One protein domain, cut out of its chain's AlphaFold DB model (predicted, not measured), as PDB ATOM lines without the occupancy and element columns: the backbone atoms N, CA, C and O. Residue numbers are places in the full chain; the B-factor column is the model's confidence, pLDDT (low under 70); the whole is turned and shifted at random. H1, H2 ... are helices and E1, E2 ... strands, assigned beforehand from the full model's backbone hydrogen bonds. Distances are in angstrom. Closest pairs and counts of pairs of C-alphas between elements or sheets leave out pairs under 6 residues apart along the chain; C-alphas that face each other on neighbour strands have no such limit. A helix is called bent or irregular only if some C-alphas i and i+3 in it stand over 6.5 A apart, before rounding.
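AT A GLANCE: This is residues 6 to 156 of the 703 residues of an uncharacterized protein of uncultured archaeon (UniProt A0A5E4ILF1). A long, strongly twisted arm of three strands, E2 and E4 side by side with E3 along E2 at the far end, reaches out from a loose body of helices and short strand pairs. In the body the pair E1 and E7 has H2 packed on E7, with H3 near the start of H2; H1 and H4 pack together on another side, and the small hairpin of E5 and E6 sits near the root of the arm. The printed part has 151 residues, with five named helices and seven named strands in the order H1 H2 H3 E1 E2 E3 E4 H4 H5 E5 E6 E7, of mixed class, helices and strands. The sheets E3 - E2 - E4, E1 - E7 and E5 - E6 are antiparallel. The whole is loose, with a radius of gyration of the C-alphas of 19.3 A, and elongated, spanning 58 by 32 by 29 A.

IN THESE COORDINATES: H1, residues 6 to 11, begins at C-alpha 6 (46.868, -54.242, 19.142). H2 is residues 23 to 32, 14.2 A long, and H3 residues 39 to 47, 12.2 A. E1, residues 55 to 58, runs on into E2, residues 61 to 70, 28.0 A, at 61 degrees. E3 is residues 76 to 80, 13.9 A. E4, residues 90 to 100, 28.8 A, bends by 63 degrees at residue 93 and ends at C-alpha 100 (35.208, -41.416, 6.325). H4, residues 107 to 118, 18.0 A, is irregular: C-alphas 108 and 111 are 7.5 A apart. H5 is residues 133 to 136, E5 137 to 141 and E6 144 to 146. E7, residues 148 to 152, 13.5 A, ends at C-alpha 152 (53.388, -46.988, 11.355).

HOW THE PARTS SIT: E2 and E4 are antiparallel at 159 degrees, with N 64 and O 97 2.9 A apart, within hydrogen-bond range. The hairpin E2 and E3 has N 69 and O 77 at 2.9 A. E4 comes closest to E5 at the C-alphas of Tyr 99 and Leu 141, 5.2 A. In the hairpin E5 and E6, N 138 and O 145 are 2.8 A apart; in the antiparallel pair E1 and E7, N 57 and O 149 are 3.0 A apart. The closest C-alphas of H2 and E7 are those of Thr 23 and Ser 150, 6.0 A. H2 and H3 only just touch, with 3 pairs of C-alphas within 8 A, the closest being Thr 23 and Glu 39, 7.1 A. H1 and H4 touch at Ile 10 and Lys 110, whose C-alphas are 6.3 A apart, and run opposite ways at 38 degrees, only just a steep tilt. Every O i to N i+4 pair is within hydrogen-bond range in H1, H2 and H3, and 6 of 8 in H4; H5 is too short for one.

THE WHOLE: The C-alphas farthest apart, those of Glu 48 and Gly 88, are 59.8 A apart. The printed part has no cut. The links H1 to H2, 11 residues, and H4 to H5, 14 residues, are long. The mean pLDDT of the printed part is 94.5, and no printed residue is under 70.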
ATOM      1  N   LEU A   6      47.706 -55.394  19.477       95.50
ATOM      2  CA  LEU A   6      46.868 -54.242  19.142       95.50
ATOM      3  C   LEU A   6      45.916 -53.862  20.285       95.50
ATOM      4  O   LEU A   6      45.742 -52.684  20.582       95.50
ATOM      5  N   LEU A   7      45.351 -54.864  20.963       96.56
ATOM      6  CA  LEU A   7      44.502 -54.648  22.131       96.56
ATOM      7  C   LEU A   7      45.301 -53.979  23.258       96.56
ATOM      8  O   LEU A   7      44.921 -52.905  23.712       96.56
ATOM      9  N   ARG A   8      46.468 -54.536  23.621       95.38
ATOM     10  CA  ARG A   8      47.354 -53.950  24.641       95.38
ATOM     11  C   ARG A   8      47.837 -52.550  24.261       95.38
ATOM     12  O   ARG A   8      47.971 -51.705  25.142       95.38
ATOM     13  N   PHE A   9      48.099 -52.306  22.977       95.88
ATOM     14  CA  PHE A   9      48.526 -51.008  22.456       95.88
ATOM     15  C   PHE A   9      47.489 -49.916  22.731       95.88
ATOM     16  O   PHE A   9      47.861 -48.815  23.141       95.88
ATOM     17  N   ILE A  10      46.203 -50.231  22.556       97.00
ATOM     18  CA  ILE A  10      45.102 -49.304  22.836       97.00
ATOM     19  C   ILE A  10      44.770 -49.246  24.331       97.00
ATOM     20  O   ILE A  10      44.649 -48.154  24.881       97.00
ATOM     21  N   GLU A  11      44.669 -50.388  25.017       95.06
ATOM     22  CA  GLU A  11      44.314 -50.449  26.444       95.06
ATOM     23  C   GLU A  11      45.298 -49.680  27.329       95.06
ATOM     24  O   GLU A  11      44.876 -48.930  28.213       95.06
ATOM     25  N   ASN A  12      46.597 -49.826  27.056       92.44
ATOM     26  CA  ASN A  12      47.668 -49.146  27.785       92.44
ATOM     27  C   ASN A  12      48.042 -47.785  27.172       92.44
ATOM     28  O   ASN A  12      48.997 -47.143  27.618       92.44
ATOM     29  N   GLU A  13      47.303 -47.358  26.142       93.50
ATOM     30  CA  GLU A  13      47.475 -46.084  25.445       93.50
ATOM     31  C   GLU A  13      48.920 -45.843  24.985       93.50
ATOM     32  O   GLU A  13      49.441 -44.730  25.099       93.50
ATOM     33  N   TYR A  14      49.613 -46.878  24.493       93.31
ATOM     34  CA  TYR A  14      51.037 -46.789  24.144       93.31
ATOM     35  C   TYR A  14      51.335 -45.695  23.108       93.31
ATOM     36  O   TYR A  14      52.469 -45.247  23.012       93.31
ATOM     37  N   TYR A  15      50.334 -45.202  22.382       92.12
ATOM     38  CA  TYR A  15      50.439 -44.134  21.386       92.12
ATOM     39  C   TYR A  15      50.626 -42.705  21.933       92.12
ATOM     40  O   TYR A  15      50.918 -41.811  21.140       92.12
ATOM     41  N   LEU A  16      50.456 -42.437  23.234       88.38
ATOM     42  CA  LEU A  16      50.376 -41.052  23.739       88.38
ATOM     43  C   LEU A  16      51.683 -40.254  23.602       88.38
ATOM     44  O   LEU A  16      51.648 -39.098  23.183       88.38
ATOM     45  N   GLN A  17      52.838 -40.849  23.920       86.00
ATOM     46  CA  GLN A  17      54.135 -40.157  23.786       86.00
ATOM     47  C   GLN A  17      54.729 -40.234  22.371       86.00
ATOM     48  O   GLN A  17      55.635 -39.473  22.021       86.00
ATOM     49  N   ASN A  18      54.235 -41.158  21.548       89.88
ATOM     50  CA  ASN A  18      54.730 -41.397  20.200       89.88
ATOM     51  C   ASN A  18      53.595 -41.957  19.337       89.88
ATOM     52  O   ASN A  18      53.388 -43.171  19.250       89.88
ATOM     53  N   MET A  19      52.832 -41.036  18.747       94.38
ATOM     54  CA  MET A  19      51.668 -41.367  17.936       94.38
ATOM     55  C   MET A  19      52.087 -42.136  16.679       94.38
ATOM     56  O   MET A  19      53.126 -41.826  16.086       94.38
ATOM     57  N   PRO A  20      51.280 -43.114  16.240       97.00
ATOM     58  CA  PRO A  20      51.524 -43.751  14.964       97.00
ATOM     59  C   PRO A  20      51.327 -42.746  13.822       97.00
ATOM     60  O   PRO A  20      50.455 -41.875  13.862       97.00
ATOM     61  N   LEU A  21      52.158 -42.876  12.799       98.00
ATOM     62  CA  LEU A  21      52.188 -42.020  11.626       98.00
ATOM     63  C   LEU A  21      51.397 -42.684  10.503       98.00
ATOM     64  O   LEU A  21      51.586 -43.869  10.238       98.00
ATOM     65  N   ASP A  22      50.533 -41.929   9.827       97.44
ATOM     66  CA  ASP A  22      49.989 -42.374   8.541       97.44
ATOM     67  C   ASP A  22      51.110 -42.533   7.501       97.44
ATOM     68  O   ASP A  22      52.262 -42.164   7.731       97.44
ATOM     69  N   THR A  23      50.777 -43.138   6.363       97.56
ATOM     70  CA  THR A  23      51.767 -43.515   5.346       97.56
ATOM     71  C   THR A  23      52.568 -42.308   4.845       97.56
ATOM     72  O   THR A  23      53.798 -42.354   4.869       97.56
ATOM     73  N   ASP A  24      51.904 -41.201   4.506       97.00
ATOM     74  CA  ASP A  24      52.559 -39.975   4.030       97.00
ATOM     75  C   ASP A  24      53.492 -39.380   5.093       97.00
ATOM     76  O   ASP A  24      54.648 -39.036   4.819       97.00
ATOM     77  N   LYS A  25      53.020 -39.291   6.344       97.88
ATOM     78  CA  LYS A  25      53.835 -38.802   7.462       97.88
ATOM     79  C   LYS A  25      55.009 -39.724   7.751       97.88
ATOM     80  O   LYS A  25      56.087 -39.220   8.047       97.88
ATOM     81  N   PHE A  26      54.833 -41.042   7.667       98.44
ATOM     82  CA  PHE A  26      55.907 -42.007   7.892       98.44
ATOM     83  C   PHE A  26      56.977 -41.925   6.798       98.44
ATOM     84  O   PHE A  26      58.166 -41.888   7.115       98.44
ATOM     85  N   VAL A  27      56.577 -41.809   5.528       98.06
ATOM     86  CA  VAL A  27      57.498 -41.593   4.399       98.06
ATOM     87  C   VAL A  27      58.307 -40.310   4.607       98.06
ATOM     88  O   VAL A  27      59.537 -40.342   4.559       98.06
ATOM     89  N   ASN A  28      57.644 -39.192   4.916       97.62
ATOM     90  CA  ASN A  28      58.322 -37.921   5.185       97.62
ATOM     91  C   ASN A  28      59.237 -38.000   6.416       97.62
ATOM     92  O   ASN A  28      60.363 -37.498   6.399       97.62
ATOM     93  N   TYR A  29      58.785 -38.677   7.474       97.38
ATOM     94  CA  TYR A  29      59.572 -38.933   8.676       97.38
ATOM     95  C   TYR A  29      60.864 -39.699   8.349       97.38
ATOM     96  O   TYR A  29      61.927 -39.314   8.845       97.38
ATOM     97  N   CYS A  30      60.790 -40.718   7.486       96.75
ATOM     98  CA  CYS A  30      61.937 -41.503   7.028       96.75
ATOM     99  C   CYS A  30      62.898 -40.681   6.160       96.75
ATOM    100  O   CYS A  30      64.098 -40.647   6.446       96.75
ATOM    101  N   LYS A  31      62.379 -39.939   5.173       95.06
ATOM    102  CA  LYS A  31      63.184 -39.073   4.293       95.06
ATOM    103  C   LYS A  31      63.977 -38.031   5.075       95.06
ATOM    104  O   LYS A  31      65.175 -37.870   4.854       95.06
ATOM    105  N   ASN A  32      63.351 -37.395   6.066       95.44
ATOM    106  CA  ASN A  32      64.026 -36.427   6.937       95.44
ATOM    107  C   ASN A  32      65.195 -37.043   7.733       95.44
ATOM    108  O   ASN A  32      66.103 -36.326   8.139       95.44
ATOM    109  N   ARG A  33      65.216 -38.368   7.911       95.81
ATOM    110  CA  ARG A  33      66.275 -39.146   8.579       95.81
ATOM    111  C   ARG A  33      67.239 -39.823   7.603       95.81
ATOM    112  O   ARG A  33      68.008 -40.689   8.000       95.81
ATOM    113  N   GLY A  34      67.203 -39.458   6.320       92.44
ATOM    114  CA  GLY A  34      68.077 -40.046   5.302       92.44
ATOM    115  C   GLY A  34      67.708 -41.478   4.909       92.44
ATOM    116  O   GLY A  34      68.490 -42.144   4.237       92.44
ATOM    117  N   VAL A  35      66.526 -41.961   5.303       93.25
ATOM    118  CA  VAL A  35      65.976 -43.237   4.834       93.25
ATOM    119  C   VAL A  35      64.999 -42.925   3.712       93.25
ATOM    120  O   VAL A  35      63.811 -42.708   3.948       93.25
ATOM    121  N   ASP A  36      65.521 -42.836   2.491       90.19
ATOM    122  CA  ASP A  36      64.687 -42.536   1.334       90.19
ATOM    123  C   ASP A  36      63.754 -43.707   1.017       90.19
ATOM    124  O   ASP A  36      64.191 -44.852   0.867       90.19
ATOM    125  N   THR A  37      62.458 -43.414   0.971       92.94
ATOM    126  CA  THR A  37      61.415 -44.397   0.705       92.94
ATOM    127  C   THR A  37      60.162 -43.753   0.125       92.94
ATOM    128  O   THR A  37      60.030 -42.528   0.101       92.94
ATOM    129  N   ASN A  38      59.226 -44.564  -0.358       92.94
ATOM    130  CA  ASN A  38      57.934 -44.116  -0.866       92.94
ATOM    131  C   ASN A  38      56.863 -45.203  -0.674       92.94
ATOM    132  O   ASN A  38      57.175 -46.327  -0.285       92.94
ATOM    133  N   GLU A  39      55.603 -44.873  -0.964       94.19
ATOM    134  CA  GLU A  39      54.472 -45.793  -0.786       94.19
ATOM    135  C   GLU A  39      54.646 -47.123  -1.529       94.19
ATOM    136  O   GLU A  39      54.387 -48.175  -0.953       94.19
ATOM    137  N   LYS A  40      55.162 -47.097  -2.765       89.50
ATOM    138  CA  LYS A  40      55.371 -48.314  -3.567       89.50
ATOM    139  C   LYS A  40      56.403 -49.243  -2.934       89.50
ATOM    140  O   LYS A  40      56.245 -50.459  -2.988       89.50
ATOM    141  N   GLU A  41      57.459 -48.691  -2.334       89.50
ATOM    142  CA  GLU A  41      58.455 -49.499  -1.621       89.50
ATOM    143  C   GLU A  41      57.872 -50.136  -0.358       89.50
ATOM    144  O   GLU A  41      58.145 -51.301  -0.071       89.50
ATOM    145  N   LEU A  42      57.061 -49.387   0.392       95.06
ATOM    146  CA  LEU A  42      56.404 -49.907   1.588       95.06
ATOM    147  C   LEU A  42      55.394 -51.008   1.234       95.06
ATOM    148  O   LEU A  42      55.403 -52.060   1.873       95.06
ATOM    149  N   GLU A  43      54.595 -50.812   0.182       94.50
ATOM    150  CA  GLU A  43      53.689 -51.831  -0.360       94.50
ATOM    151  C   GLU A  43      54.455 -53.082  -0.814       94.50
ATOM    152  O   GLU A  43      54.048 -54.207  -0.513       94.50
ATOM    153  N   PHE A  44      55.592 -52.901  -1.496       90.06
ATOM    154  CA  PHE A  44      56.477 -53.999  -1.881       90.06
ATOM    155  C   PHE A  44      56.934 -54.792  -0.650       90.06
ATOM    156  O   PHE A  44      56.739 -56.004  -0.601       90.06
ATOM    157  N   PHE A  45      57.492 -54.137   0.372       93.50
ATOM    158  CA  PHE A  45      57.971 -54.846   1.561       93.50
ATOM    159  C   PHE A  45      56.847 -55.537   2.341       93.50
ATOM    160  O   PHE A  45      57.085 -56.606   2.908       93.50
ATOM    161  N   GLU A  46      55.633 -54.984   2.341       95.00
ATOM    162  CA  GLU A  46      54.457 -55.637   2.921       95.00
ATOM    163  C   GLU A  46      54.088 -56.908   2.161       95.00
ATOM    164  O   GLU A  46      53.949 -57.971   2.767       95.00
ATOM    165  N   ARG A  47      54.011 -56.831   0.830       93.75
ATOM    166  CA  ARG A  47      53.734 -57.987  -0.030       93.75
ATOM    167  C   ARG A  47      54.764 -59.101   0.147       93.75
ATOM    168  O   ARG A  47      54.409 -60.277   0.165       93.75
ATOM    169  N   GLU A  48      56.036 -58.740   0.303       89.19
ATOM    170  CA  GLU A  48      57.123 -59.699   0.525       89.19
ATOM    171  C   GLU A  48      57.172 -60.254   1.962       89.19
ATOM    172  O   GLU A  48      57.947 -61.175   2.249       89.19
ATOM    173  N   GLY A  49      56.342 -59.714   2.858       92.62
ATOM    174  CA  GLY A  49      56.257 -60.078   4.266       92.62
ATOM    175  C   GLY A  49      57.458 -59.643   5.101       92.62
ATOM    176  O   GLY A  49      57.818 -60.313   6.068       92.62
ATOM    177  N   LEU A  50      58.097 -58.547   4.698       91.88
ATOM    178  CA  LEU A  50      59.306 -57.989   5.300       91.88
ATOM    179  C   LEU A  50      59.037 -56.729   6.122       91.88
ATOM    180  O   LEU A  50      59.903 -56.320   6.890       91.88
ATOM    181  N   PHE A  51      57.885 -56.084   5.941       95.56
ATOM    182  CA  PHE A  51      57.526 -54.866   6.660       95.56
ATOM    183  C   PHE A  51      56.016 -54.673   6.686       95.56
ATOM    184  O   PHE A  51      55.392 -54.620   5.637       95.56
ATOM    185  N   TYR A  52      55.425 -54.511   7.866       97.06
ATOM    186  CA  TYR A  52      53.983 -54.297   8.001       97.06
ATOM    187  C   TYR A  52      53.707 -53.010   8.778       97.06
ATOM    188  O   TYR A  52      54.449 -52.712   9.715       97.06
ATOM    189  N   PRO A  53      52.636 -52.260   8.470       97.75
ATOM    190  CA  PRO A  53      52.116 -51.259   9.398       97.75
ATOM    191  C   PRO A  53      51.763 -51.907  10.745       97.75
ATOM    192  O   PRO A  53      51.359 -53.067  10.790       97.75
ATOM    193  N   ILE A  54      51.864 -51.169  11.852       97.69
ATOM    194  CA  ILE A  54      51.451 -51.695  13.166       97.69
ATOM    195  C   ILE A  54      49.927 -51.731  13.329       97.69
ATOM    196  O   ILE A  54      49.418 -52.484  14.157       97.69
ATOM    197  N   ILE A  55      49.202 -50.903  12.568       97.94
ATOM    198  CA  ILE A  55      47.739 -50.812  12.595       97.94
ATOM    199  C   ILE A  55      47.234 -50.523  11.182       97.94
ATOM    200  O   ILE A  55      47.807 -49.704  10.459       97.94
ATOM    201  N   ARG A  56      46.118 -51.146  10.811       97.75
ATOM    202  CA  ARG A  56      45.306 -50.754   9.660       97.75
ATOM    203  C   ARG A  56      43.884 -50.444  10.120       97.75
ATOM    204  O   ARG A  56      43.344 -51.151  10.970       97.75
ATOM    205  N   ILE A  57      43.307 -49.368   9.590       97.75
ATOM    206  CA  ILE A  57      41.939 -48.925   9.890       97.75
ATOM    207  C   ILE A  57      41.154 -48.897   8.582       97.75
ATOM    208  O   ILE A  57      41.518 -48.144   7.683       97.75
ATOM    209  N   ASP A  58      40.086 -49.685   8.485       97.06
ATOM    210  CA  ASP A  58      39.081 -49.570   7.421       97.06
ATOM    211  C   ASP A  58      38.017 -48.561   7.864       97.06
ATOM    212  O   ASP A  58      37.106 -48.905   8.613       97.06
ATOM    213  N   LYS A  59      38.195 -47.279   7.526       95.88
ATOM    214  CA  LYS A  59      37.413 -46.187   8.118       95.88
ATOM    215  C   LYS A  59      35.921 -46.379   7.812       95.88
ATOM    216  O   LYS A  59      35.539 -46.353   6.639       95.88
ATOM    217  N   PRO A  60      35.056 -46.505   8.835       95.00
ATOM    218  CA  PRO A  60      33.627 -46.617   8.595       95.00
ATOM    219  C   PRO A  60      33.093 -45.307   8.013       95.00
ATOM    220  O   PRO A  60      33.540 -44.217   8.393       95.00
ATOM    221  N   ILE A  61      32.132 -45.415   7.097       95.38
ATOM    222  CA  ILE A  61      31.442 -44.257   6.528       95.38
ATOM    223  C   ILE A  61      30.475 -43.726   7.590       95.38
ATOM    224  O   ILE A  61      29.572 -44.436   8.030       95.38
ATOM    225  N   GLY A  62      30.715 -42.496   8.031       92.94
ATOM    226  CA  GLY A  62      29.811 -41.723   8.866       92.94
ATOM    227  C   GLY A  62      28.839 -40.909   8.018       92.94
ATOM    228  O   GLY A  62      29.108 -40.602   6.854       92.94
ATOM    229  N   GLU A  63      27.719 -40.547   8.631       94.00
ATOM    230  CA  GLU A  63      26.699 -39.673   8.063       94.00
ATOM    231  C   GLU A  63      26.458 -38.518   9.045       94.00
ATOM    232  O   GLU A  63      26.222 -38.750  10.231       94.00
ATOM    233  N   GLU A  64      26.540 -37.276   8.569       93.44
ATOM    234  CA  GLU A  64      26.195 -36.080   9.343       93.44
ATOM    235  C   GLU A  64      25.151 -35.266   8.581       93.44
ATOM    236  O   GLU A  64      25.325 -34.918   7.409       93.44
ATOM    237  N   GLU A  65      24.053 -34.952   9.262       96.25
ATOM    238  CA  GLU A  65      23.079 -33.994   8.757       96.25
ATOM    239  C   GLU A  65      23.650 -32.582   8.888       96.25
ATOM    240  O   GLU A  65      24.136 -32.176   9.949       96.25
ATOM    241  N   ILE A  66      23.575 -31.814   7.808       95.88
ATOM    242  CA  ILE A  66      24.055 -30.435   7.753       95.88
ATOM    243  C   ILE A  66      22.912 -29.470   7.463       95.88
ATOM    244  O   ILE A  66      21.937 -29.811   6.791       95.88
ATOM    245  N   ILE A  67      23.074 -28.228   7.911       96.00
ATOM    246  CA  ILE A  67      22.265 -27.102   7.448       96.00
ATOM    247  C   ILE A  67      23.092 -26.279   6.466       96.00
ATOM    248  O   ILE A  67      24.226 -25.890   6.761       96.00
ATOM    249  N   ILE A  68      22.498 -25.981   5.312       96.56
ATOM    250  CA  ILE A  68      22.963 -24.958   4.378       96.56
ATOM    251  C   ILE A  68      22.143 -23.702   4.662       96.56
ATOM    252  O   ILE A  68      20.915 -23.732   4.581       96.56
ATOM    253  N   PHE A  69      22.809 -22.605   5.005       96.81
ATOM    254  CA  PHE A  69      22.172 -21.349   5.398       96.81
ATOM    255  C   PHE A  69      22.836 -20.157   4.704       96.81
ATOM    256  O   PHE A  69      24.001 -20.224   4.313       96.81
ATOM    257  N   ALA A  70      22.091 -19.067   4.541       95.94
ATOM    258  CA  ALA A  70      22.599 -17.796   4.041       95.94
ATOM    259  C   ALA A  70      22.723 -16.785   5.186       95.94
ATOM    260  O   ALA A  70      21.884 -16.771   6.090       95.94
ATOM    261  N   LYS A  71      23.759 -15.945   5.135       95.31
ATOM    262  CA  LYS A  71      23.888 -14.757   5.994       95.31
ATOM    263  C   LYS A  71      23.402 -13.514   5.247       95.31
ATOM    264  O   LYS A  71      23.137 -13.570   4.045       95.31
ATOM    265  N   ASP A  72      23.354 -12.380   5.941       92.50
ATOM    266  CA  ASP A  72      22.992 -11.073   5.368       92.50
ATOM    267  C   ASP A  72      23.903 -10.632   4.199       92.50
ATOM    268  O   ASP A  72      23.525  -9.775   3.405       92.50
ATOM    269  N   ASP A  73      25.084 -11.247   4.049       91.25
ATOM    270  CA  ASP A  73      26.006 -11.038   2.923       91.25
ATOM    271  C   ASP A  73      25.590 -11.764   1.624       91.25
ATOM    272  O   ASP A  73      26.269 -11.641   0.603       91.25
ATOM    273  N   GLY A  74      24.506 -12.547   1.658       89.31
ATOM    274  CA  GLY A  74      24.011 -13.340   0.533       89.31
ATOM    275  C   GLY A  74      24.850 -14.581   0.203       89.31
ATOM    276  O   GLY A  74      24.502 -15.311  -0.728       89.31
ATOM    277  N   LYS A  75      25.933 -14.861   0.941       94.38
ATOM    278  CA  LYS A  75      26.755 -16.063   0.748       94.38
ATOM    279  C   LYS A  75      26.145 -17.253   1.476       94.38
ATOM    280  O   LYS A  75      25.578 -17.127   2.561       94.38
ATOM    281  N   MET A  76      26.297 -18.432   0.875       94.94
ATOM    282  CA  MET A  76      25.887 -19.694   1.482       94.94
ATOM    283  C   MET A  76      27.019 -20.286   2.311       94.94
ATOM    284  O   MET A  76      28.171 -20.348   1.883       94.94
ATOM    285  N   TYR A  77      26.653 -20.777   3.484       94.75
ATOM    286  CA  TYR A  77      27.531 -21.444   4.426       94.75
ATOM    287  C   TYR A  77      26.910 -22.780   4.819       94.75
ATOM    288  O   TYR A  77      25.707 -22.999   4.669       94.75
ATOM    289  N   THR A  78      27.738 -23.688   5.328       93.94
ATOM    290  CA  THR A  78      27.282 -25.007   5.776       93.94
ATOM    291  C   THR A  78      27.848 -25.321   7.145       93.94
ATOM    292  O   THR A  78      29.042 -25.095   7.349       93.94
ATOM    293  N   ARG A  79      27.034 -25.869   8.050       93.94
ATOM    294  CA  ARG A  79      27.495 -26.376   9.352       93.94
ATOM    295  C   ARG A  79      26.688 -27.599   9.808       93.94
ATOM    296  O   ARG A  79      25.612 -27.832   9.248       93.94
ATOM    297  N   PRO A  80      27.177 -28.373  10.793       94.50
ATOM    298  CA  PRO A  80      26.428 -29.485  11.371       94.50
ATOM    299  C   PRO A  80      25.041 -29.060  11.866       94.50
ATOM    300  O   PRO A  80      24.908 -28.054  12.560       94.50
ATOM    301  N   LEU A  81      24.003 -29.850  11.570       94.31
ATOM    302  CA  LEU A  81      22.618 -29.564  11.973       94.31
ATOM    303  C   LEU A  81      22.478 -29.382  13.493       94.31
ATOM    304  O   LEU A  81      21.715 -28.531  13.947       94.31
ATOM    305  N   LYS A  82      23.264 -30.133  14.273       94.56
ATOM    306  CA  LYS A  82      23.313 -30.064  15.744       94.56
ATOM    307  C   LYS A  82      23.728 -28.696  16.301       94.56
ATOM    308  O   LYS A  82      23.425 -28.405  17.451       94.56
ATOM    309  N   GLU A  83      24.423 -27.875  15.513       95.19
ATOM    310  CA  GLU A  83      24.839 -26.527  15.923       95.19
ATOM    311  C   GLU A  83      23.727 -25.485  15.731       95.19
ATOM    312  O   GLU A  83      23.807 -24.398  16.298       95.19
ATOM    313  N   GLY A  84      22.674 -25.814  14.973       95.00
ATOM    314  CA  GLY A  84      21.551 -24.917  14.704       95.00
ATOM    315  C   GLY A  84      21.919 -23.661  13.899       95.00
ATOM    316  O   GLY A  84      23.044 -23.483  13.428       95.00
ATOM    317  N   LEU A  85      20.933 -22.779  13.716       94.94
ATOM    318  CA  LEU A  85      21.128 -21.437  13.155       94.94
ATOM    319  C   LEU A  85      21.416 -20.439  14.280       94.94
ATOM    320  O   LEU A  85      20.838 -20.549  15.363       94.94
ATOM    321  N   ILE A  86      22.236 -19.427  14.003       95.81
ATOM    322  CA  ILE A  86      22.367 -18.245  14.871       95.81
ATOM    323  C   ILE A  86      21.578 -17.057  14.304       95.81
ATOM    324  O   ILE A  86      21.136 -17.064  13.156       95.81
ATOM    325  N   ALA A  87      21.364 -16.025  15.125       94.00
ATOM    326  CA  ALA A  87      20.646 -14.824  14.701       94.00
ATOM    327  C   ALA A  87      21.307 -14.186  13.463       94.00
ATOM    328  O   ALA A  87      22.527 -14.039  13.419       94.00
ATOM    329  N   GLY A  88      20.494 -13.811  12.471       91.44
ATOM    330  CA  GLY A  88      20.968 -13.300  11.176       91.44
ATOM    331  C   GLY A  88      21.249 -14.383  10.124       91.44
ATOM    332  O   GLY A  88      21.694 -14.072   9.024       91.44
ATOM    333  N   GLU A  89      20.985 -15.658  10.428       96.94
ATOM    334  CA  GLU A  89      21.113 -16.756   9.467       96.94
ATOM    335  C   GLU A  89      19.746 -17.270   9.015       96.94
ATOM    336  O   GLU A  89      18.847 -17.517   9.820       96.94
ATOM    337  N   LYS A  90      19.599 -17.476   7.703       95.62
ATOM    338  CA  LYS A  90      18.401 -18.053   7.091       95.62
ATOM    339  C   LYS A  90      18.714 -19.440   6.550       95.62
ATOM    340  O   LYS A  90      19.508 -19.573   5.620       95.62
ATOM    341  N   GLU A  91      18.069 -20.467   7.096       96.75
ATOM    342  CA  GLU A  91      18.147 -21.821   6.542       96.75
ATOM    343  C   GLU A  91      17.635 -21.837   5.099       96.75
ATOM    344  O   GLU A  91      16.571 -21.303   4.782       96.75
ATOM    345  N   ILE A  92      18.430 -22.452   4.227       97.00
ATOM    346  CA  ILE A  92      18.105 -22.668   2.822       97.00
ATOM    347  C   ILE A  92      17.607 -24.097   2.631       97.00
ATOM    348  O   ILE A  92      16.542 -24.303   2.053       97.00
ATOM    349  N   ARG A  93      18.375 -25.086   3.107       96.88
ATOM    350  CA  ARG A  93      17.996 -26.504   3.085       96.88
ATOM    351  C   ARG A  93      18.819 -27.320   4.078       96.88
ATOM    352  O   ARG A  93      19.911 -26.909   4.474       96.88
ATOM    353  N   LYS A  94      18.328 -28.517   4.386       96.56
ATOM    354  CA  LYS A  94      19.085 -29.574   5.065       96.56
ATOM    355  C   LYS A  94      19.587 -30.578   4.040       96.56
ATOM    356  O   LYS A  94      18.919 -30.817   3.037       96.56
ATOM    357  N   ASP A  95      20.764 -31.127   4.282       96.19
ATOM    358  CA  ASP A  95      21.390 -32.118   3.411       96.19
ATOM    359  C   ASP A  95      22.093 -33.182   4.261       96.19
ATOM    360  O   ASP A  95      22.332 -32.972   5.456       96.19
ATOM    361  N   LYS A  96      22.434 -34.313   3.649       95.25
ATOM    362  CA  LYS A  96      23.220 -35.370   4.292       95.25
ATOM    363  C   LYS A  96      24.624 -35.370   3.723       95.25
ATOM    364  O   LYS A  96      24.814 -35.300   2.512       95.25
ATOM    365  N   ARG A  97      25.620 -35.463   4.599       91.19
ATOM    366  CA  ARG A  97      27.016 -35.603   4.197       91.19
ATOM    367  C   ARG A  97      27.582 -36.923   4.662       91.19
ATOM    368  O   ARG A  97      27.493 -37.263   5.838       91.19
ATOM    369  N   TYR A  98      28.219 -37.614   3.729       93.69
ATOM    370  CA  TYR A  98      28.978 -38.824   3.992       93.69
ATOM    371  C   TYR A  98      30.457 -38.483   4.126       93.69
ATOM    372  O   TYR A  98      30.997 -37.669   3.371       93.69
ATOM    373  N   TYR A  99      31.118 -39.097   5.101       93.12
ATOM    374  CA  TYR A  99      32.542 -38.906   5.345       93.12
ATOM    375  C   TYR A  99      33.168 -40.183   5.889       93.12
ATOM    376  O   TYR A  99      32.530 -40.954   6.601       93.12
ATOM    377  N   TYR A 100      34.449 -40.401   5.605       94.94
ATOM    378  CA  TYR A 100      35.208 -41.416   6.325       94.94
ATOM    379  C   TYR A 100      35.456 -40.951   7.756       94.94
ATOM    380  O   TYR A 100      35.962 -39.849   7.971       94.94
ATOM    381  N   SER A 101      35.110 -41.795   8.730       92.88
ATOM    382  CA  SER A 101      35.223 -41.461  10.152       92.88
ATOM    383  C   SER A 101      36.627 -40.974  10.509       92.88
ATOM    384  O   SER A 101      37.623 -41.663  10.275       92.88
ATOM    385  N   SER A 102      36.700 -39.779  11.091       91.56
ATOM    386  CA  SER A 102      37.946 -39.201  11.591       91.56
ATOM    387  C   SER A 102      38.424 -39.936  12.839       91.56
ATOM    388  O   SER A 102      37.615 -40.419  13.631       91.56
ATOM    389  N   TYR A 103      39.730 -39.934  13.073       92.88
ATOM    390  CA  TYR A 103      40.326 -40.457  14.295       92.88
ATOM    391  C   TYR A 103      41.452 -39.545  14.775       92.88
ATOM    392  O   TYR A 103      42.094 -38.852  13.986       92.88
ATOM    393  N   ASN A 104      41.713 -39.574  16.079       92.69
ATOM    394  CA  ASN A 104      42.875 -38.933  16.679       92.69
ATOM    395  C   ASN A 104      43.399 -39.821  17.813       92.69
ATOM    396  O   ASN A 104      42.623 -40.329  18.618       92.69
ATOM    397  N   PHE A 105      44.711 -40.034  17.871       91.44
ATOM    398  CA  PHE A 105      45.349 -40.844  18.908       91.44
ATOM    399  C   PHE A 105      45.494 -40.058  20.216       91.44
ATOM    400  O   PHE A 105      46.598 -39.738  20.648       91.44
ATOM    401  N   SER A 106      44.370 -39.764  20.867       90.00
ATOM    402  CA  SER A 106      44.313 -39.207  22.222       90.00
ATOM    403  C   SER A 106      43.589 -40.157  23.181       90.00
ATOM    404  O   SER A 106      42.991 -41.152  22.761       90.00
ATOM    405  N   SER A 107      43.654 -39.879  24.484       87.56
ATOM    406  CA  SER A 107      42.969 -40.679  25.509       87.56
ATOM    407  C   SER A 107      41.445 -40.709  25.307       87.56
ATOM    408  O   SER A 107      40.808 -41.728  25.563       87.56
ATOM    409  N   PHE A 108      40.861 -39.647  24.740       90.50
ATOM    410  CA  PHE A 108      39.421 -39.552  24.458       90.50
ATOM    411  C   PHE A 108      38.905 -40.598  23.458       90.50
ATOM    412  O   PHE A 108      37.734 -40.964  23.508       90.50
ATOM    413  N   TYR A 109      39.761 -41.093  22.559       93.69
ATOM    414  CA  TYR A 109      39.369 -42.054  21.522       93.69
ATOM    415  C   TYR A 109      39.617 -43.516  21.914       93.69
ATOM    416  O   TYR A 109      39.320 -44.411  21.122       93.69
ATOM    417  N   LYS A 110      40.117 -43.786  23.128       95.19
ATOM    418  CA  LYS A 110      40.445 -45.143  23.591       95.19
ATOM    419  C   LYS A 110      39.271 -46.114  23.433       95.19
ATOM    420  O   LYS A 110      39.417 -47.142  22.775       95.19
ATOM    421  N   GLU A 111      38.100 -45.777  23.972       97.25
ATOM    422  CA  GLU A 111      36.918 -46.651  23.910       97.25
ATOM    423  C   GLU A 111      36.427 -46.870  22.473       97.25
ATOM    424  O   GLU A 111      36.037 -47.980  22.104       97.25
ATOM    425  N   MET A 112      36.525 -45.840  21.625       96.50
ATOM    426  CA  MET A 112      36.207 -45.958  20.202       96.50
ATOM    427  C   MET A 112      37.139 -46.961  19.512       96.50
ATOM    428  O   MET A 112      36.669 -47.841  18.793       96.50
ATOM    429  N   PHE A 113      38.449 -46.879  19.762       97.38
ATOM    430  CA  PHE A 113      39.422 -47.812  19.195       97.38
ATOM    431  C   PHE A 113      39.215 -49.245  19.691       97.38
ATOM    432  O   PHE A 113      39.287 -50.174  18.889       97.38
ATOM    433  N   LEU A 114      38.883 -49.441  20.971       97.69
ATOM    434  CA  LEU A 114      38.519 -50.762  21.496       97.69
ATOM    435  C   LEU A 114      37.269 -51.319  20.800       97.69
ATOM    436  O   LEU A 114      37.233 -52.500  20.449       97.69
ATOM    437  N   GLY A 115      36.267 -50.473  20.546       97.69
ATOM    438  CA  GLY A 115      35.099 -50.824  19.739       97.69
ATOM    439  C   GLY A 115      35.469 -51.217  18.305       97.69
ATOM    440  O   GLY A 115      35.004 -52.242  17.808       97.69
ATOM    441  N   TRP A 116      36.360 -50.463  17.656       97.88
ATOM    442  CA  TRP A 116      36.826 -50.749  16.295       97.88
ATOM    443  C   TRP A 116      37.630 -52.045  16.195       97.88
ATOM    444  O   TRP A 116      37.482 -52.767  15.210       97.88
ATOM    445  N   ILE A 117      38.437 -52.376  17.205       97.50
ATOM    446  CA  ILE A 117      39.130 -53.668  17.278       97.50
ATOM    447  C   ILE A 117      38.106 -54.805  17.367       97.50
ATOM    448  O   ILE A 117      38.182 -55.757  16.593       97.50
ATOM    449  N   LYS A 118      37.112 -54.690  18.261       97.25
ATOM    450  CA  LYS A 118      36.043 -55.696  18.417       97.25
ATOM    451  C   LYS A 118      35.227 -55.885  17.134       97.25
ATOM    452  O   LYS A 118      34.849 -57.007  16.817       97.25
ATOM    453  N   ALA A 119      34.986 -54.805  16.392       97.12
ATOM    454  CA  ALA A 119      34.263 -54.825  15.123       97.12
ATOM    455  C   ALA A 119      35.121 -55.263  13.915       97.12
ATOM    456  O   ALA A 119      34.603 -55.355  12.806       97.12
ATOM    457  N   GLY A 120      36.429 -55.500  14.088       96.75
ATOM    458  CA  GLY A 120      37.344 -55.856  12.994       96.75
ATOM    459  C   GLY A 120      37.686 -54.709  12.028       96.75
ATOM    460  O   GLY A 120      38.333 -54.949  11.004       96.75
ATOM    461  N   ILE A 121      37.279 -53.482  12.372       97.50
ATOM    462  CA  ILE A 121      37.531 -52.222  11.654       97.50
ATOM    463  C   ILE A 121      39.004 -51.825  11.783       97.50
ATOM    464  O   ILE A 121      39.645 -51.438  10.807       97.50
ATOM    465  N   MET A 122      39.549 -51.947  12.995       98.00
ATOM    466  CA  MET A 122      40.963 -51.740  13.293       98.00
ATOM    467  C   MET A 122      41.633 -53.098  13.501       98.00
ATOM    468  O   MET A 122      41.184 -53.890  14.329       98.00
ATOM    469  N   PHE A 123      42.701 -53.386  12.759       97.31
ATOM    470  CA  PHE A 123      43.334 -54.704  12.782       97.31
ATOM    471  C   PHE A 123      44.844 -54.653  12.529       97.31
ATOM    472  O   PHE A 123      45.383 -53.677  12.009       97.31
ATOM    473  N   ASP A 124      45.521 -55.738  12.907       96.12
ATOM    474  CA  ASP A 124      46.928 -55.998  12.594       96.12
ATOM    475  C   ASP A 124      47.029 -56.540  11.154       96.12
ATOM    476  O   ASP A 124      46.487 -57.619  10.873       96.12
ATOM    477  N   PRO A 125      47.672 -55.811  10.224       95.88
ATOM    478  CA  PRO A 125      47.731 -56.208   8.820       95.88
ATOM    479  C   PRO A 125      48.531 -57.495   8.586       95.88
ATOM    480  O   PRO A 125      48.232 -58.196   7.627       95.88
ATOM    481  N   SER A 126      49.455 -57.879   9.479       93.75
ATOM    482  CA  SER A 126      50.233 -59.126   9.341       93.75
ATOM    483  C   SER A 126      49.386 -60.402   9.473       93.75
ATOM    484  O   SER A 126      49.844 -61.498   9.155       93.75
ATOM    485  N   ARG A 127      48.134 -60.272   9.931       93.19
ATOM    486  CA  ARG A 127      47.191 -61.383  10.142       93.19
ATOM    487  C   ARG A 127      46.181 -61.557   9.017       93.19
ATOM    488  O   ARG A 127      45.395 -62.502   9.056       93.19
ATOM    489  N   LYS A 128      46.138 -60.632   8.060       93.81
ATOM    490  CA  LYS A 128      45.235 -60.707   6.909       93.81
ATOM    491  C   LYS A 128      46.045 -60.976   5.640       93.81
ATOM    492  O   LYS A 128      47.213 -60.596   5.576       93.81
ATOM    493  N   PRO A 129      45.445 -61.611   4.618       94.50
ATOM    494  CA  PRO A 129      46.059 -61.670   3.300       94.50
ATOM    495  C   PRO A 129      46.402 -60.262   2.803       94.50
ATOM    496  O   PRO A 129      45.628 -59.325   3.017       94.50
ATOM    497  N   PHE A 130      47.548 -60.131   2.135       95.62
ATOM    498  CA  PHE A 130      47.970 -58.875   1.523       95.62
ATOM    499  C   PHE A 130      46.900 -58.350   0.551       95.62
ATOM    500  O   PHE A 130      46.283 -59.118  -0.192       95.62
ATOM    501  N   GLN A 131      46.705 -57.033   0.550       93.75
ATOM    502  CA  GLN A 131      45.823 -56.317  -0.366       93.75
ATOM    503  C   GLN A 131      46.623 -55.202  -1.030       93.75
ATOM    504  O   GLN A 131      47.350 -54.480  -0.346       93.75
ATOM    505  N   THR A 132      46.480 -55.059  -2.347       93.62
ATOM    506  CA  THR A 132      47.120 -53.972  -3.096       93.62
ATOM    507  C   THR A 132      46.604 -52.630  -2.604       93.62
ATOM    508  O   THR A 132      45.396 -52.448  -2.469       93.62
ATOM    509  N   TRP A 133      47.489 -51.664  -2.395       94.81
ATOM    510  CA  TRP A 133      47.131 -50.381  -1.789       94.81
ATOM    511  C   TRP A 133      46.200 -49.539  -2.671       94.81
ATOM    512  O   TRP A 133      45.497 -48.666  -2.169       94.81
ATOM    513  N   SER A 134      46.092 -49.854  -3.964       92.00
ATOM    514  CA  SER A 134      45.047 -49.306  -4.837       92.00
ATOM    515  C   SER A 134      43.628 -49.563  -4.316       92.00
ATOM    516  O   SER A 134      42.741 -48.750  -4.560       92.00
ATOM    517  N   SER A 135      43.401 -50.641  -3.553       92.31
ATOM    518  CA  SER A 135      42.102 -50.936  -2.935       92.31
ATOM    519  C   SER A 135      41.833 -50.125  -1.666       92.31
ATOM    520  O   SER A 135      40.770 -50.272  -1.062       92.31
ATOM    521  N   PHE A 136      42.792 -49.312  -1.210       93.56
ATOM    522  CA  PHE A 136      42.633 -48.463  -0.026       93.56
ATOM    523  C   PHE A 136      41.940 -47.143  -0.356       93.56
ATOM    524  O   PHE A 136      41.469 -46.461   0.556       93.56
ATOM    525  N   ILE A 137      41.846 -46.803  -1.642       93.12
ATOM    526  CA  ILE A 137      41.107 -45.652  -2.148       93.12
ATOM    527  C   ILE A 137      39.645 -46.071  -2.316       93.12
ATOM    528  O   ILE A 137      39.342 -47.056  -2.989       93.12
ATOM    529  N   GLY A 138      38.747 -45.352  -1.651       91.88
ATOM    530  CA  GLY A 138      37.308 -45.518  -1.788       91.88
ATOM    531  C   GLY A 138      36.682 -44.414  -2.635       91.88
ATOM    532  O   GLY A 138      37.351 -43.764  -3.437       91.88
ATOM    533  N   GLU A 139      35.379 -44.217  -2.452       91.81
ATOM    534  CA  GLU A 139      34.660 -43.102  -3.065       91.81
ATOM    535  C   GLU A 139      35.184 -41.771  -2.514       91.81
ATOM    536  O   GLU A 139      35.582 -41.672  -1.350       91.81
ATOM    537  N   GLU A 140      35.200 -40.736  -3.351       92.44
ATOM    538  CA  GLU A 140      35.572 -39.396  -2.911       92.44
ATOM    539  C   GLU A 140      34.466 -38.839  -2.006       92.44
ATOM    540  O   GLU A 140      33.379 -38.482  -2.462       92.44
ATOM    541  N   LEU A 141      34.740 -38.808  -0.700       90.62
ATOM    542  CA  LEU A 141      33.855 -38.246   0.315       90.62
ATOM    543  C   LEU A 141      34.389 -36.888   0.782       90.62
ATOM    544  O   LEU A 141      35.523 -36.515   0.498       90.62
ATOM    545  N   MET A 142      33.570 -36.143   1.532       81.75
ATOM    546  CA  MET A 142      33.749 -34.704   1.792       81.75
ATOM    547  C   MET A 142      35.177 -34.246   2.158       81.75
ATOM    548  O   MET A 142      35.571 -33.144   1.784       81.75
ATOM    549  N   PHE A 143      35.923 -35.042   2.926       80.44
ATOM    550  CA  PHE A 143      37.224 -34.645   3.474       80.44
ATOM    551  C   PHE A 143      38.408 -35.449   2.930       80.44
ATOM    552  O   PHE A 143      39.548 -35.041   3.136       80.44
ATOM    553  N   ASP A 144      38.157 -36.612   2.328       87.62
ATOM    554  CA  ASP A 144      39.187 -37.590   1.973       87.62
ATOM    555  C   ASP A 144      38.579 -38.712   1.109       87.62
ATOM    556  O   ASP A 144      37.394 -39.028   1.236       87.62
ATOM    557  N   ASN A 145      39.403 -39.361   0.288       92.06
ATOM    558  CA  ASN A 145      39.063 -40.568  -0.469       92.06
ATOM    559  C   ASN A 145      39.760 -41.832   0.070       92.06
ATOM    560  O   ASN A 145      39.487 -42.936  -0.401       92.06
ATOM    561  N   LYS A 146      40.661 -41.722   1.056       92.50
ATOM    562  CA  LYS A 146      41.299 -42.898   1.662       92.50
ATOM    563  C   LYS A 146      40.255 -43.633   2.492       92.50
ATOM    564  O   LYS A 146      39.861 -43.137   3.537       92.50
ATOM    565  N   LYS A 147      39.819 -44.817   2.075       95.94
ATOM    566  CA  LYS A 147      38.955 -45.700   2.870       95.94
ATOM    567  C   LYS A 147      39.772 -46.427   3.934       95.94
ATOM    568  O   LYS A 147      39.398 -46.450   5.103       95.94
ATOM    569  N   ILE A 148      40.920 -46.969   3.540       96.88
ATOM    570  CA  ILE A 148      41.810 -47.723   4.425       96.88
ATOM    571  C   ILE A 148      43.057 -46.890   4.718       96.88
ATOM    572  O   ILE A 148      43.665 -46.330   3.809       96.88
ATOM    573  N   VAL A 149      43.459 -46.819   5.988       97.19
ATOM    574  CA  VAL A 149      44.688 -46.125   6.399       97.19
ATOM    575  C   VAL A 149      45.659 -47.095   7.060       97.19
ATOM    576  O   VAL A 149      45.289 -47.835   7.973       97.19
ATOM    577  N   SER A 150      46.911 -47.059   6.604       98.12
ATOM    578  CA  SER A 150      48.038 -47.781   7.195       98.12
ATOM    579  C   SER A 150      48.821 -46.860   8.129       98.12
ATOM    580  O   SER A 150      49.188 -45.745   7.747       98.12
ATOM    581  N   LEU A 151      49.065 -47.338   9.347       98.38
ATOM    582  CA  LEU A 151      49.684 -46.592  10.436       98.38
ATOM    583  C   LEU A 151      50.965 -47.286  10.917       98.38
ATOM    584  O   LEU A 151      50.961 -48.480  11.225       98.38
ATOM    585  N   TYR A 152      52.044 -46.518  11.032       98.50
ATOM    586  CA  TYR A 152      53.388 -46.988  11.355       98.50
ATOM    587  C   TYR A 152      53.888 -46.395  12.672       98.50
ATOM    588  O   TYR A 152      53.619 -45.238  12.990       98.50
ATOM    589  N   SER A 153      54.669 -47.154  13.436       97.81
ATOM    590  CA  SER A 153      55.445 -46.581  14.538       97.81
ATOM    591  C   SER A 153      56.703 -45.920  13.984       97.81
ATOM    592  O   SER A 153      57.370 -46.483  13.119       97.81
ATOM    593  N   SER A 154      57.098 -44.774  14.536       97.12
ATOM    594  CA  SER A 154      58.380 -44.140  14.200       97.12
ATOM    595  C   SER A 154      59.584 -45.065  14.439       97.12
ATOM    596  O   SER A 154      60.542 -45.020  13.674       97.12
ATOM    597  N   HIS A 155      59.504 -45.994  15.401       97.69
ATOM    598  CA  HIS A 155      60.523 -47.023  15.651       97.69
ATOM    599  C   HIS A 155      60.760 -47.963  14.457       97.69
ATOM    600  O   HIS A 155      61.831 -48.559  14.336       97.69
ATOM    601  N   GLN A 156      59.791 -48.087  13.542       98.00
ATOM    602  CA  GLN A 156      59.915 -48.932  12.355       98.00
ATOM    603  C   GLN A 156      60.944 -48.423  11.345       98.00
ATOM    604  O   GLN A 156      61.400 -49.203  10.507       98.00
TER     605      GLN A 156